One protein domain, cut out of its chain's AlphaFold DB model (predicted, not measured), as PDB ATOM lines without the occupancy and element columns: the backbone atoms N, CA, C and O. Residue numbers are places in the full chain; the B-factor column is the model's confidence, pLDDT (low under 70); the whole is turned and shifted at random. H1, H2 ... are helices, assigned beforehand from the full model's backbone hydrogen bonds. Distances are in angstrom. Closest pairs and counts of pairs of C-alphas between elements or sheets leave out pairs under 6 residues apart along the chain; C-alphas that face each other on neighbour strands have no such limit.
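AT A GLANCE: This is residues 2 to 51 of the 138 residues of an uncharacterized protein of Porticoccaceae bacterium (UniProt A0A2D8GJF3). A long, straight helix, H2, makes the length of this rod, and a shorter helix, H1, folds back beside its first part as an uneven helical hairpin. The far part of H2, residues 35 to 50, sticks out with nothing beside it. The printed part has 50 residues with two named helices, H1 then H2, and no named strand: all helix. It is only just extended, close to loose, with a radius of gyration of the C-alphas of 14.9 A and spans of 49 by 18 by 13 A.

HOW THE PARTS SIT: H2, residues 20 to 50, touches H1, residues 2 to 16, with residues 23 to 27 alone. The closest C-alphas, those of Gln 23 and Ile 13, are 7.0 A apart. The two run opposite ways at a steep tilt of 37 degrees, only just past shallow, and form a hairpin. Every O i to N i+4 pair is within hydrogen-bond range in H2, and 9 of 11 in H1.

IN THESE COORDINATES: H2 measures 44.7 A, from C-alpha 20 at (158.850, 134.574, 144.277) to C-alpha 50 at (121.820, 116.832, 126.587). H1 measures 21.7 A and begins at C-alpha 2 at (139.121, 128.771, 145.487).

THE WHOLE: The C-alphas farthest apart, of Lys 18 and Ser 51, are 49.1 A apart. The printed part has no cut, and the link from H1 to H2 is tight. Residues 2 to 7 and 9 to 23 have pLDDT under 70.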
ATOM      1  N   LEU A   2     137.818 128.913 146.176       46.12
ATOM      2  CA  LEU A   2     139.121 128.771 145.487       46.12
ATOM      3  C   LEU A   2     140.302 129.342 146.296       46.12
ATOM      4  O   LEU A   2     141.294 128.651 146.497       46.12
ATOM      5  N   GLU A   3     140.159 130.535 146.879       50.97
ATOM      6  CA  GLU A   3     141.190 131.129 147.754       50.97
ATOM      7  C   GLU A   3     141.521 130.289 149.001       50.97
ATOM      8  O   GLU A   3     142.632 130.363 149.522       50.97
ATOM      9  N   GLN A   4     140.573 129.477 149.486       58.22
ATOM     10  CA  GLN A   4     140.756 128.646 150.683       58.22
ATOM     11  C   GLN A   4     141.556 127.368 150.400       58.22
ATOM     12  O   GLN A   4     142.114 126.801 151.332       58.22
ATOM     13  N   LEU A   5     141.636 126.936 149.136       55.78
ATOM     14  CA  LEU A   5     142.455 125.797 148.702       55.78
ATOM     15  C   LEU A   5     143.795 126.245 148.108       55.78
ATOM     16  O   LEU A   5     144.788 125.535 148.233       55.78
ATOM     17  N   ILE A   6     143.841 127.447 147.524       58.38
ATOM     18  CA  ILE A   6     145.075 128.041 146.997       58.38
ATOM     19  C   ILE A   6     146.025 128.412 148.140       58.38
ATOM     20  O   ILE A   6     147.194 128.067 148.058       58.38
ATOM     21  N   LYS A   7     145.535 129.006 149.241       64.44
ATOM     22  CA  LYS A   7     146.375 129.360 150.403       64.44
ATOM     23  C   LYS A   7     147.207 128.199 150.976       64.44
ATOM     24  O   LYS A   7     148.410 128.374 151.122       64.44
ATOM     25  N   PRO A   8     146.632 127.027 151.307       70.19
ATOM     26  CA  PRO A   8     147.423 125.905 151.810       70.19
ATOM     27  C   PRO A   8     148.339 125.298 150.737       70.19
ATOM     28  O   PRO A   8     149.439 124.864 151.068       70.19
ATOM     29  N   ALA A   9     147.941 125.303 149.458       62.25
ATOM     30  CA  ALA A   9     148.800 124.840 148.365       62.25
ATOM     31  C   ALA A   9     150.013 125.769 148.150       62.25
ATOM     32  O   ALA A   9     151.141 125.286 148.054       62.25
ATOM     33  N   SER A  10     149.808 127.090 148.175       60.03
ATOM     34  CA  SER A  10     150.876 128.092 148.083       60.03
ATOM     35  C   SER A  10     151.796 128.068 149.307       60.03
ATOM     36  O   SER A  10     152.994 128.281 149.168       60.03
ATOM     37  N   ASP A  11     151.279 127.745 150.500       67.25
ATOM     38  CA  ASP A  11     152.085 127.592 151.725       67.25
ATOM     39  C   ASP A  11     153.012 126.365 151.662       67.25
ATOM     40  O   ASP A  11     154.147 126.394 152.145       67.25
ATOM     41  N   ILE A  12     152.547 125.272 151.045       64.25
ATOM     42  CA  ILE A  12     153.352 124.063 150.825       64.25
ATOM     43  C   ILE A  12     154.418 124.324 149.753       64.25
ATOM     44  O   ILE A  12     155.580 123.964 149.947       64.25
ATOM     45  N   ILE A  13     154.052 125.005 148.663       58.44
ATOM     46  CA  ILE A  13     154.994 125.420 147.614       58.44
ATOM     47  C   ILE A  13     156.024 126.409 148.182       58.44
ATOM     48  O   ILE A  13     157.218 126.283 147.908       58.44
ATOM     49  N   GLY A  14     155.610 127.334 149.050       57.62
ATOM     50  CA  GLY A  14     156.493 128.323 149.663       57.62
ATOM     51  C   GLY A  14     157.512 127.768 150.653       57.62
ATOM     52  O   GLY A  14     158.561 128.379 150.855       57.62
ATOM     53  N   LYS A  15     157.274 126.573 151.207       60.44
ATOM     54  CA  LYS A  15     158.276 125.851 152.008       60.44
ATOM     55  C   LYS A  15     159.367 125.184 151.164       60.44
ATOM     56  O   LYS A  15     160.454 124.958 151.690       60.44
ATOM     57  N   PHE A  16     159.105 124.886 149.890       56.88
ATOM     58  CA  PHE A  16     160.050 124.202 148.993       56.88
ATOM     59  C   PHE A  16     160.660 125.105 147.910       56.88
ATOM     60  O   PHE A  16     161.668 124.737 147.310       56.88
ATOM     61  N   VAL A  17     160.103 126.297 147.683       49.28
ATOM     62  CA  VAL A  17     160.531 127.235 146.638       49.28
ATOM     63  C   VAL A  17     160.729 128.626 147.242       49.28
ATOM     64  O   VAL A  17     159.769 129.285 147.637       49.28
ATOM     65  N   LYS A  18     161.989 129.076 147.307       57.44
ATOM     66  CA  LYS A  18     162.398 130.359 147.912       57.44
ATOM     67  C   LYS A  18     162.286 131.560 146.949       57.44
ATOM     68  O   LYS A  18     162.321 132.697 147.410       57.44
ATOM     69  N   ASP A  19     162.120 131.316 145.644       53.78
ATOM     70  CA  ASP A  19     161.992 132.345 144.597       53.78
ATOM     71  C   ASP A  19     160.529 132.723 144.313       53.78
ATOM     72  O   ASP A  19     159.716 131.889 143.902       53.78
ATOM     73  N   LYS A  20     160.201 134.013 144.481       62.72
ATOM     74  CA  LYS A  20     158.850 134.574 144.277       62.72
ATOM     75  C   LYS A  20     158.333 134.426 142.841       62.72
ATOM     76  O   LYS A  20     157.138 134.226 142.647       62.72
ATOM     77  N   ASP A  21     159.218 134.472 141.845       65.19
ATOM     78  CA  ASP A  21     158.834 134.334 140.432       65.19
ATOM     79  C   ASP A  21     158.425 132.903 140.066       65.19
ATOM     80  O   ASP A  21     157.577 132.696 139.196       65.19
ATOM     81  N   LEU A  22     158.993 131.900 140.740       68.38
ATOM     82  CA  LEU A  22     158.641 130.501 140.507       68.38
ATOM     83  C   LEU A  22     157.314 130.143 141.198       68.38
ATOM     84  O   LEU A  22     156.514 129.412 140.621       68.38
ATOM     85  N   GLN A  23     157.041 130.718 142.378       63.72
ATOM     86  CA  GLN A  23     155.730 130.632 143.038       63.72
ATOM     87  C   GLN A  23     154.619 131.248 142.185       63.72
ATOM     88  O   GLN A  23     153.614 130.591 141.955       63.72
ATOM     89  N   ALA A  24     154.819 132.455 141.646       75.06
ATOM     90  CA  ALA A  24     153.819 133.101 140.795       75.06
ATOM     91  C   ALA A  24     153.517 132.291 139.518       75.06
ATOM     92  O   ALA A  24     152.365 132.216 139.088       75.06
ATOM     93  N   LYS A  25     154.534 131.644 138.929       76.38
ATOM     94  CA  LYS A  25     154.348 130.717 137.800       76.38
ATOM     95  C   LYS A  25     153.578 129.463 138.205       76.38
ATOM     96  O   LYS A  25     152.644 129.096 137.499       76.38
ATOM     97  N   LEU A  26     153.923 128.846 139.337       74.94
ATOM     98  CA  LEU A  26     153.203 127.676 139.846       74.94
ATOM     99  C   LEU A  26     151.753 128.012 140.194       74.94
ATOM    100  O   LEU A  26     150.868 127.253 139.827       74.94
ATOM    101  N   ASP A  27     151.490 129.147 140.840       75.62
ATOM    102  CA  ASP A  27     150.135 129.594 141.168       75.62
ATOM    103  C   ASP A  27     149.309 129.832 139.899       75.62
ATOM    104  O   ASP A  27     148.138 129.452 139.837       75.62
ATOM    105  N   HIS A  28     149.921 130.404 138.858       83.50
ATOM    106  CA  HIS A  28     149.278 130.574 137.558       83.50
ATOM    107  C   HIS A  28     148.996 129.227 136.873       83.50
ATOM    108  O   HIS A  28     147.889 129.010 136.376       83.50
ATOM    109  N   GLU A  29     149.955 128.300 136.856       79.75
ATOM    110  CA  GLU A  29     149.755 126.946 136.320       79.75
ATOM    111  C   GLU A  29     148.669 126.192 137.093       79.75
ATOM    112  O   GLU A  29     147.785 125.589 136.485       79.75
ATOM    113  N   LEU A  30     148.657 126.304 138.421       81.00
ATOM    114  CA  LEU A  30     147.652 125.706 139.292       81.00
ATOM    115  C   LEU A  30     146.259 126.265 138.977       81.00
ATOM    116  O   LEU A  30     145.316 125.502 138.765       81.00
ATOM    117  N   GLN A  31     146.123 127.591 138.880       81.44
ATOM    118  CA  GLN A  31     144.875 128.244 138.475       81.44
ATOM    119  C   GLN A  31     144.430 127.806 137.076       81.44
ATOM    120  O   GLN A  31     143.240 127.569 136.858       81.44
ATOM    121  N   THR A  32     145.372 127.649 136.144       86.75
ATOM    122  CA  THR A  32     145.094 127.207 134.773       86.75
ATOM    123  C   THR A  32     144.583 125.765 134.750       86.75
ATOM    124  O   THR A  32     143.556 125.489 134.129       86.75
ATOM    125  N   LEU A  33     145.232 124.855 135.482       84.81
ATOM    126  CA  LEU A  33     144.811 123.457 135.611       84.81
ATOM    127  C   LEU A  33     143.437 123.342 136.282       84.81
ATOM    128  O   LEU A  33     142.575 122.602 135.807       84.81
ATOM    129  N   PHE A  34     143.182 124.117 137.341       80.88
ATOM    130  CA  PHE A  34     141.866 124.159 137.981       80.88
ATOM    131  C   PHE A  34     140.784 124.721 137.058       80.88
ATOM    132  O   PHE A  34     139.661 124.211 137.045       80.88
ATOM    133  N   HIS A  35     141.105 125.745 136.265       87.00
ATOM    134  CA  HIS A  35     140.185 126.281 135.270       87.00
ATOM    135  C   HIS A  35     139.830 125.222 134.219       87.00
ATOM    136  O   HIS A  35     138.649 125.001 133.955       87.00
ATOM    137  N   GLN A  36     140.826 124.507 133.687       85.25
ATOM    138  CA  GLN A  36     140.619 123.415 132.732       85.25
ATOM    139  C   GLN A  36     139.783 122.275 133.325       85.25
ATOM    140  O   GLN A  36     138.823 121.830 132.699       85.25
ATOM    141  N   ALA A  37     140.076 121.848 134.556       83.38
ATOM    142  CA  ALA A  37     139.308 120.808 135.238       83.38
ATOM    143  C   ALA A  37     137.842 121.215 135.461       83.38
ATOM    144  O   ALA A  37     136.938 120.387 135.346       83.38
ATOM    145  N   ASN A  38     137.583 122.488 135.765       83.50
ATOM    146  CA  ASN A  38     136.225 123.003 135.919       83.50
ATOM    147  C   ASN A  38     135.487 123.064 134.569       83.50
ATOM    148  O   ASN A  38     134.312 122.717 134.490       83.50
ATOM    149  N   MET A  39     136.178 123.451 133.495       87.19
ATOM    150  CA  MET A  39     135.617 123.437 132.139       87.19
ATOM    151  C   MET A  39     135.255 122.018 131.687       87.19
ATOM    152  O   MET A  39     134.140 121.812 131.215       87.19
ATOM    153  N   ALA A  40     136.125 121.035 131.933       86.06
ATOM    154  CA  ALA A  40     135.843 119.628 131.645       86.06
ATOM    155  C   ALA A  40     134.621 119.111 132.428       86.06
ATOM    156  O   ALA A  40     133.750 118.445 131.873       86.06
ATOM    157  N   GLN A  41     134.494 119.477 133.709       79.31
ATOM    158  CA  GLN A  41     133.304 119.147 134.500       79.31
ATOM    159  C   GLN A  41     132.034 119.789 133.927       79.31
ATOM    160  O   GLN A  41     130.992 119.141 133.866       79.31
ATOM    161  N   ILE A  42     132.099 121.048 133.484       85.25
ATOM    162  CA  ILE A  42     130.961 121.730 132.853       85.25
ATOM    163  C   ILE A  42     130.561 121.038 131.545       85.25
ATOM    164  O   ILE A  42     129.367 120.934 131.267       85.25
ATOM    165  N   GLU A  43     131.524 120.571 130.752       85.00
ATOM    166  CA  GLU A  43     131.267 119.850 129.503       85.00
ATOM    167  C   GLU A  43     130.570 118.516 129.749       85.00
ATOM    168  O   GLU A  43     129.503 118.299 129.175       85.00
ATOM    169  N   ILE A  44     131.070 117.699 130.682       83.00
ATOM    170  CA  ILE A  44     130.424 116.437 131.078       83.00
ATOM    171  C   ILE A  44     128.990 116.701 131.547       83.00
ATOM    172  O   ILE A  44     128.047 116.077 131.075       83.00
ATOM    173  N   LEU A  45     128.795 117.699 132.414       79.00
ATOM    174  CA  LEU A  45     127.467 118.056 132.917       79.00
ATOM    175  C   LEU A  45     126.527 118.569 131.821       79.00
ATOM    176  O   LEU A  45     125.314 118.388 131.910       79.00
ATOM    177  N   LYS A  46     127.068 119.230 130.796       80.81
ATOM    178  CA  LYS A  46     126.309 119.716 129.641       80.81
ATOM    179  C   LYS A  46     125.945 118.577 128.695       80.81
ATOM    180  O   LYS A  46     124.865 118.619 128.111       80.81
ATOM    181  N   GLU A  47     126.816 117.591 128.528       81.94
ATOM    182  CA  GLU A  47     126.531 116.373 127.768       81.94
ATOM    183  C   GLU A  47     125.507 115.495 128.493       81.94
ATOM    184  O   GLU A  47     124.521 115.092 127.877       81.94
ATOM    185  N   ASP A  48     125.637 115.330 129.811       72.56
ATOM    186  CA  ASP A  48     124.644 114.665 130.662       72.56
ATOM    187  C   ASP A  48     123.278 115.359 130.577       72.56
ATOM    188  O   ASP A  48     122.249 114.701 130.409       72.56
ATOM    189  N   ALA A  49     123.259 116.697 130.593       72.62
ATOM    190  CA  ALA A  49     122.041 117.488 130.405       72.62
ATOM    191  C   ALA A  49     121.491 117.451 128.963       72.62
ATOM    192  O   ALA A  49     120.340 117.807 128.722       72.62
ATOM    193  N   LYS A  50     122.286 117.046 127.969       77.62
ATOM    194  CA  LYS A  50     121.820 116.832 126.587       77.62
ATOM    195  C   LYS A  50     121.429 115.384 126.309       77.62
ATOM    196  O   LYS A  50     120.860 115.109 125.250       77.62
ATOM    197  N   SER A  51     121.741 114.466 127.220       77.31
ATOM    198  CA  SER A  51     121.443 113.050 127.055       77.31
ATOM    199  C   SER A  51     119.934 112.819 126.875       77.31
ATOM    200  O   SER A  51     119.091 113.511 127.449       77.31
TER     201      SER A  51